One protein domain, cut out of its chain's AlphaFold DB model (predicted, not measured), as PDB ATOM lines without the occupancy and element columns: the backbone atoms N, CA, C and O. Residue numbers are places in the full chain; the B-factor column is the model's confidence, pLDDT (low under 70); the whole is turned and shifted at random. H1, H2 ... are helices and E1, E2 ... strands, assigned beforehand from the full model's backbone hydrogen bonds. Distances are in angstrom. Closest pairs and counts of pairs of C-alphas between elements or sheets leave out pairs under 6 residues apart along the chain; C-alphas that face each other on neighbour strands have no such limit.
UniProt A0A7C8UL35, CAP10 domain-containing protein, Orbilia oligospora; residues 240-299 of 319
ATOM      1  N   GLU A 240      49.243 109.970  67.780       91.56
ATOM      2  CA  GLU A 240      49.439 111.037  68.768       91.56
ATOM      3  C   GLU A 240      50.489 112.070  68.334       91.56
ATOM      4  O   GLU A 240      50.578 113.153  68.909       91.56
ATOM      5  N   LYS A 241      51.312 111.733  67.333       90.62
ATOM      6  CA  LYS A 241      52.333 112.618  66.760       90.62
ATOM      7  C   LYS A 241      51.889 113.277  65.456       90.62
ATOM      8  O   LYS A 241      52.651 114.075  64.907       90.62
ATOM      9  N   LYS A 242      50.703 112.945  64.939       92.00
ATOM     10  CA  LYS A 242      50.177 113.567  63.723       92.00
ATOM     11  C   LYS A 242      49.754 115.013  64.008       92.00
ATOM     12  O   LYS A 242      49.345 115.370  65.109       92.00
ATOM     13  N   ILE A 243      49.879 115.866  62.998       92.25
ATOM     14  CA  ILE A 243      49.521 117.283  63.074       92.25
ATOM     15  C   ILE A 243      47.987 117.386  63.107       92.25
ATOM     16  O   ILE A 243      47.370 116.910  62.150       92.25
ATOM     17  N   PRO A 244      47.383 118.040  64.122       93.44
ATOM     18  CA  PRO A 244      45.933 118.107  64.327       93.44
ATOM     19  C   PRO A 244      45.254 119.062  63.333       93.44
ATOM     20  O   PRO A 244      44.821 120.160  63.690       93.44
ATOM     21  N   LYS A 245      45.218 118.692  62.051       93.69
ATOM     22  CA  LYS A 245      44.611 119.490  60.977       93.69
ATOM     23  C   LYS A 245      43.835 118.626  59.996       93.69
ATOM     24  O   LYS A 245      44.148 117.463  59.788       93.69
ATOM     25  N   ILE A 246      42.868 119.230  59.315       92.69
ATOM     26  CA  ILE A 246      42.315 118.663  58.080       92.69
ATOM     27  C   ILE A 246      43.212 119.073  56.914       92.69
ATOM     28  O   ILE A 246      43.557 120.248  56.792       92.69
ATOM     29  N   VAL A 247      43.553 118.133  56.033       93.19
ATOM     30  CA  VAL A 247      44.336 118.406  54.822       93.19
ATOM     31  C   VAL A 247      43.554 118.096  53.558       93.19
ATOM     32  O   VAL A 247      42.869 117.083  53.461       93.19
ATOM     33  N   TRP A 248      43.695 118.960  52.555       94.50
ATOM     34  CA  TRP A 248      43.249 118.668  51.196       94.50
ATOM     35  C   TRP A 248      44.111 119.402  50.169       94.50
ATOM     36  O   TRP A 248      44.478 120.569  50.361       94.50
ATOM     37  N   ARG A 249      44.421 118.707  49.070       92.94
ATOM     38  CA  ARG A 249      45.077 119.236  47.871       92.94
ATOM     39  C   ARG A 249      44.369 118.693  46.647       92.94
ATOM     40  O   ARG A 249      44.304 117.483  46.459       92.94
ATOM     41  N   GLY A 250      43.868 119.576  45.797       91.81
ATOM     42  CA  GLY A 250      43.231 119.134  44.566       91.81
ATOM     43  C   GLY A 250      42.831 120.273  43.651       91.81
ATOM     44  O   GLY A 250      42.696 121.424  44.067       91.81
ATOM     45  N   ALA A 251      42.623 119.935  42.381       92.00
ATOM     46  CA  ALA A 251      42.016 120.861  41.440       92.00
ATOM     47  C   ALA A 251      40.598 121.194  41.910       92.00
ATOM     48  O   ALA A 251      39.841 120.307  42.302       92.00
ATOM     49  N   THR A 252      40.205 122.462  41.856       92.31
ATOM     50  CA  THR A 252      38.844 122.845  42.256       92.31
ATOM     51  C   THR A 252      37.801 122.285  41.294       92.31
ATOM     52  O   THR A 252      36.679 122.013  41.711       92.31
ATOM     53  N   LEU A 253      38.171 122.131  40.014       90.44
ATOM     54  CA  LEU A 253      37.283 121.765  38.902       90.44
ATOM     55  C   LEU A 253      36.001 122.618  38.850       90.44
ATOM     56  O   LEU A 253      34.999 122.207  38.280       90.44
ATOM     57  N   LYS A 254      36.026 123.801  39.485       92.19
ATOM     58  CA  LYS A 254      34.856 124.658  39.731       92.19
ATOM     59  C   LYS A 254      33.672 123.921  40.390       92.19
ATOM     60  O   LYS A 254      32.536 124.371  40.280       92.19
ATOM     61  N   LEU A 255      33.926 122.815  41.095       92.69
ATOM     62  CA  LEU A 255      32.884 122.019  41.741       92.69
ATOM     63  C   LEU A 255      32.420 122.696  43.040       92.69
ATOM     64  O   LEU A 255      33.272 122.988  43.889       92.69
ATOM     65  N   PRO A 256      31.100 122.886  43.250       96.44
ATOM     66  CA  PRO A 256      30.571 123.585  44.421       96.44
ATOM     67  C   PRO A 256      31.099 123.042  45.751       96.44
ATOM     68  O   PRO A 256      31.529 123.818  46.596       96.44
ATOM     69  N   VAL A 257      31.171 121.715  45.902       95.69
ATOM     70  CA  VAL A 257      31.660 121.065  47.130       95.69
ATOM     71  C   VAL A 257      33.122 121.414  47.451       95.69
ATOM     72  O   VAL A 257      33.461 121.685  48.600       95.69
ATOM     73  N   ARG A 258      33.997 121.489  46.437       96.25
ATOM     74  CA  ARG A 258      35.421 121.824  46.623       96.25
ATOM     75  C   ARG A 258      35.608 123.308  46.930       96.25
ATOM     76  O   ARG A 258      36.452 123.669  47.747       96.25
ATOM     77  N   LEU A 259      34.811 124.165  46.293       97.06
ATOM     78  CA  LEU A 259      34.809 125.604  46.563       97.06
ATOM     79  C   LEU A 259      34.271 125.914  47.966       97.06
ATOM     80  O   LEU A 259      34.854 126.740  48.666       97.06
ATOM     81  N   ALA A 260      33.214 125.221  48.398       97.12
ATOM     82  CA  ALA A 260      32.663 125.341  49.742       97.12
ATOM     83  C   ALA A 260      33.689 124.931  50.810       97.12
ATOM     84  O   ALA A 260      33.898 125.684  51.758       97.12
ATOM     85  N   LEU A 261      34.401 123.812  50.610       96.38
ATOM     86  CA  LEU A 261      35.487 123.381  51.497       96.38
ATOM     87  C   LEU A 261      36.584 124.449  51.618       96.38
ATOM     88  O   LEU A 261      36.973 124.807  52.727       96.38
ATOM     89  N   LEU A 262      37.063 124.989  50.494       96.75
ATOM     90  CA  LEU A 262      38.075 126.054  50.488       96.75
ATOM     91  C   LEU A 262      37.599 127.320  51.205       96.75
ATOM     92  O   LEU A 262      38.375 127.949  51.920       96.75
ATOM     93  N   ASN A 263      36.335 127.700  51.016       97.12
ATOM     94  CA  ASN A 263      35.773 128.875  51.671       97.12
ATOM     95  C   ASN A 263      35.640 128.668  53.187       97.12
ATOM     96  O   ASN A 263      36.084 129.512  53.959       97.12
ATOM     97  N   GLN A 264      35.102 127.521  53.610       96.81
ATOM     98  CA  GLN A 264      34.869 127.201  55.021       96.81
ATOM     99  C   GLN A 264      36.168 127.092  55.830       96.81
ATOM    100  O   GLN A 264      36.202 127.390  57.019       96.81
ATOM    101  N   THR A 265      37.249 126.661  55.183       96.75
ATOM    102  CA  THR A 265      38.562 126.454  55.809       96.75
ATOM    103  C   THR A 265      39.486 127.666  55.702       96.75
ATOM    104  O   THR A 265      40.610 127.643  56.213       96.75
ATOM    105  N   LYS A 266      39.048 128.750  55.051       95.69
ATOM    106  CA  LYS A 266      39.892 129.915  54.782       95.69
ATOM    107  C   LYS A 266      40.328 130.596  56.082       95.69
ATOM    108  O   LYS A 266      39.518 131.162  56.806       95.69
ATOM    109  N   GLY A 267      41.634 130.583  56.344       94.06
ATOM    110  CA  GLY A 267      42.224 131.184  57.546       94.06
ATOM    111  C   GLY A 267      41.995 130.383  58.831       94.06
ATOM    112  O   GLY A 267      42.415 130.825  59.898       94.06
ATOM    113  N   ALA A 268      41.366 129.208  58.749       95.19
ATOM    114  CA  ALA A 268      41.152 128.347  59.899       95.19
ATOM    115  C   ALA A 268      42.474 127.700  60.341       95.19
ATOM    116  O   ALA A 268      43.124 126.996  59.572       95.19
ATOM    117  N   ALA A 269      42.863 127.897  61.605       94.94
ATOM    118  CA  ALA A 269      44.108 127.339  62.142       94.94
ATOM    119  C   ALA A 269      44.133 125.796  62.135       94.94
ATOM    120  O   ALA A 269      45.205 125.199  62.017       94.94
ATOM    121  N   TRP A 270      42.954 125.168  62.210       92.88
ATOM    122  CA  TRP A 270      42.741 123.717  62.184       92.88
ATOM    123  C   TRP A 270      42.721 123.112  60.767       92.88
ATOM    124  O   TRP A 270      42.566 121.902  60.621       92.88
ATOM    125  N   ALA A 271      42.889 123.912  59.708       95.50
ATOM    126  CA  ALA A 271      42.843 123.432  58.330       95.50
ATOM    127  C   ALA A 271      44.118 123.776  57.549       95.50
ATOM    128  O   ALA A 271      44.640 124.888  57.602       95.50
ATOM    129  N   ASP A 272      44.594 122.817  56.765       94.50
ATOM    130  CA  ASP A 272      45.554 123.013  55.684       94.50
ATOM    131  C   ASP A 272      44.933 122.524  54.368       94.50
ATOM    132  O   ASP A 272      45.276 121.476  53.821       94.50
ATOM    133  N   VAL A 273      43.975 123.295  53.861       95.81
ATOM    134  CA  VAL A 273      43.229 123.009  52.629       95.81
ATOM    135  C   VAL A 273      43.631 124.026  51.571       95.81
ATOM    136  O   VAL A 273      43.491 125.233  51.767       95.81
ATOM    137  N   LYS A 274      44.142 123.549  50.431       95.00
ATOM    138  CA  LYS A 274      44.605 124.411  49.335       95.00
ATOM    139  C   LYS A 274      44.228 123.837  47.979       95.00
ATOM    140  O   LYS A 274      44.340 122.634  47.746       95.00
ATOM    141  N   ALA A 275      43.829 124.718  47.068       94.94
ATOM    142  CA  ALA A 275      43.661 124.361  45.669       94.94
ATOM    143  C   ALA A 275      45.021 124.031  45.039       94.94
ATOM    144  O   ALA A 275      46.026 124.689  45.312       94.94
ATOM    145  N   LEU A 276      45.029 123.019  44.180       93.00
ATOM    146  CA  LEU A 276      46.163 122.648  43.351       93.00
ATOM    147  C   LEU A 276      45.836 122.986  41.898       93.00
ATOM    148  O   LEU A 276      44.917 122.411  41.316       93.00
ATOM    149  N   ASP A 277      46.599 123.904  41.315       90.56
ATOM    150  CA  ASP A 277      46.576 124.152  39.880       90.56
ATOM    151  C   ASP A 277      47.670 123.328  39.190       90.56
ATOM    152  O   ASP A 277      48.865 123.576  39.358       90.56
ATOM    153  N   TRP A 278      47.255 122.337  38.401       84.06
ATOM    154  CA  TRP A 278      48.161 121.453  37.664       84.06
ATOM    155  C   TRP A 278      48.941 122.166  36.552       84.06
ATOM    156  O   TRP A 278      50.033 121.712  36.186       84.06
ATOM    157  N   GLN A 279      48.419 123.286  36.043       87.62
ATOM    158  CA  GLN A 279      49.063 124.082  34.997       87.62
ATOM    159  C   GLN A 279      50.135 125.020  35.567       87.62
ATOM    160  O   GLN A 279      51.076 125.387  34.867       87.62
ATOM    161  N   SER A 280      50.065 125.343  36.862       90.81
ATOM    162  CA  SER A 280      51.033 126.207  37.538       90.81
ATOM    163  C   SER A 280      52.176 125.404  38.167       90.81
ATOM    164  O   SER A 280      51.977 124.596  39.076       90.81
ATOM    165  N   ALA A 281      53.408 125.636  37.701       89.25
ATOM    166  CA  ALA A 281      54.610 125.049  38.303       89.25
ATOM    167  C   ALA A 281      54.765 125.462  39.775       89.25
ATOM    168  O   ALA A 281      55.010 124.610  40.625       89.25
ATOM    169  N   GLU A 282      54.517 126.737  40.077       93.12
ATOM    170  CA  GLU A 282      54.551 127.271  41.438       93.12
ATOM    171  C   GLU A 282      53.504 126.603  42.337       93.12
ATOM    172  O   GLU A 282      53.804 126.219  43.468       93.12
ATOM    173  N   SER A 283      52.274 126.412  41.841       90.19
ATOM    174  CA  SER A 283      51.248 125.710  42.614       90.19
ATOM    175  C   SER A 283      51.654 124.266  42.889       90.19
ATOM    176  O   SER A 283      51.390 123.769  43.981       90.19
ATOM    177  N   LYS A 284      52.272 123.575  41.925       88.38
ATOM    178  CA  LYS A 284      52.763 122.209  42.133       88.38
ATOM    179  C   LYS A 284      53.884 122.176  43.164       88.38
ATOM    180  O   LYS A 284      53.820 121.368  44.077       88.38
ATOM    181  N   GLU A 285      54.853 123.077  43.074       88.12
ATOM    182  CA  GLU A 285      55.968 123.147  44.022       88.12
ATOM    183  C   GLU A 285      55.500 123.432  45.457       88.12
ATOM    184  O   GLU A 285      55.948 122.781  46.397       88.12
ATOM    185  N   LYS A 286      54.564 124.370  45.634       88.44
ATOM    186  CA  LYS A 286      54.122 124.811  46.966       88.44
ATOM    187  C   LYS A 286      53.033 123.944  47.585       88.44
ATOM    188  O   LYS A 286      52.945 123.857  48.809       88.44
ATOM    189  N   ASN A 287      52.145 123.387  46.761       90.44
ATOM    190  CA  ASN A 287      50.908 122.783  47.248       90.44
ATOM    191  C   ASN A 287      50.824 121.278  46.991       90.44
ATOM    192  O   ASN A 287      50.009 120.636  47.647       90.44
ATOM    193  N   LEU A 288      51.612 120.683  46.093       87.31
ATOM    194  CA  LEU A 288      51.551 119.235  45.892       87.31
ATOM    195  C   LEU A 288      52.084 118.510  47.134       87.31
ATOM    196  O   LEU A 288      53.207 118.745  47.571       87.31
ATOM    197  N   LEU A 289      51.276 117.610  47.692       87.12
ATOM    198  CA  LEU A 289      51.677 116.752  48.801       87.12
ATOM    199  C   LEU A 289      51.832 115.316  48.310       87.12
ATOM    200  O   LEU A 289      51.013 114.817  47.540       87.12
ATOM    201  N   SER A 290      52.887 114.651  48.775       83.25
ATOM    202  CA  SER A 290      53.042 113.207  48.619       83.25
ATOM    203  C   SER A 290      52.213 112.474  49.674       83.25
ATOM    204  O   SER A 290      51.879 113.043  50.713       83.25
ATOM    205  N   ILE A 291      51.945 111.184  49.452       76.06
ATOM    206  CA  ILE A 291      51.266 110.314  50.432       76.06
ATOM    207  C   ILE A 291      51.954 110.377  51.802       76.06
ATOM    208  O   ILE A 291      51.286 110.512  52.822       76.06
ATOM    209  N   ARG A 292      53.293 110.380  51.824       75.06
ATOM    210  CA  ARG A 292      54.081 110.481  53.059       75.06
ATOM    211  C   ARG A 292      53.850 111.794  53.807       75.06
ATOM    212  O   ARG A 292      53.776 111.783  55.030       75.06
ATOM    213  N   HIS A 293      53.745 112.917  53.094       81.69
ATOM    214  CA  HIS A 293      53.431 114.199  53.728       81.69
ATOM    215  C   HIS A 293      51.991 114.232  54.241       81.69
ATOM    216  O   HIS A 293      51.758 114.700  55.350       81.69
ATOM    217  N   SER A 294      51.033 113.692  53.483       78.56
ATOM    218  CA  SER A 294      49.639 113.609  53.929       78.56
ATOM    219  C   SER A 294      49.480 112.742  55.185       78.56
ATOM    220  O   SER A 294      48.715 113.103  56.071       78.56
ATOM    221  N   ALA A 295      50.253 111.658  55.315       78.31
ATOM    222  CA  ALA A 295      50.233 110.771  56.483       78.31
ATOM    223  C   ALA A 295      50.740 111.427  57.785       78.31
ATOM    224  O   ALA A 295      50.501 110.907  58.871       78.31
ATOM    225  N   GLN A 296      51.410 112.583  57.717       78.00
ATOM    226  CA  GLN A 296      51.802 113.349  58.910       78.00
ATOM    227  C   GLN A 296      50.622 114.062  59.575       78.00
ATOM    228  O   GLN A 296      50.781 114.611  60.662       78.00
ATOM    229  N   ILE A 297      49.461 114.106  58.923       76.31
ATOM    230  CA  ILE A 297      48.316 114.916  59.325       76.31
ATOM    231  C   ILE A 297      47.200 113.984  59.806       76.31
ATOM    232  O   ILE A 297      46.888 112.988  59.158       76.31
ATOM    233  N   GLY A 298      46.619 114.295  60.960       60.50
ATOM    234  CA  GLY A 298      45.552 113.522  61.591       60.50
ATOM    235  C   GLY A 298      44.540 114.476  62.205       60.50
ATOM    236  O   GLY A 298      44.908 115.526  62.718       60.50
ATOM    237  N   LEU A 299      43.255 114.150  62.114       48.41
ATOM    238  CA  LEU A 299      42.220 114.940  62.774       48.41
ATOM    239  C   LEU A 299      42.346 114.786  64.290       48.41
ATOM    240  O   LEU A 299      42.428 113.671  64.793       48.41
TER     241      LEU A 299
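AT A GLANCE: This is residues 240 to 299 of the 319 residues of the protein "CAP10 domain-containing protein" of Orbilia oligospora (UniProt A0A7C8UL35). A parallel pair of strands, E1 beside E2, runs through the middle, with H1 packed on one side and H2 and the short H3 set more loosely on the other. The 60 printed residues hold three named helices and two named strands, in the order E1, H1, E2, H2, H3, a mixed class. The whole is compact, radius of gyration of the C-alphas 11.9 A, and spans 35 by 24 by 16 A.

HOW THE PARTS SIT: Start at E1, residues 246 to 250, and E2, residues 271 to 275, parallel neighbours at 5 degrees; N 272 and O 246, 2.8 A apart, are within hydrogen-bond range. H1, residues 256 to 264, completes a strand-helix-strand unit, two parallel strands with a helix between them in the chain, its crossover right-handed. The closest C-alphas of H1 and E2, Leu 262 and Val 273, are 6.4 A apart. For H2, residues 281 to 287, and E2 they are Asn 287 and Lys 274, 6.8 A. For H3, residues 291 to 294, and E1 they are Ser 294 and Val 247, 7.2 A. H1 is apart from H2 and H3. Every O i to N i+4 pair is within hydrogen-bond range in H1 and H2; H3 is too short for one.

IN THESE COORDINATES: Find C-alpha 246 at (42.315, 118.663, 58.080); E1 runs 13.6 A from there. E2 measures 12.7 A and H1 12.0 A. H3 ends at C-alpha 294, (49.639, 113.609, 53.929).

THE WHOLE: The printed part has no cut and no long link. Residues 243 to 244 pair, parallel, with 297 to 298. Look at residues 298 to 299 for pLDDT under 70.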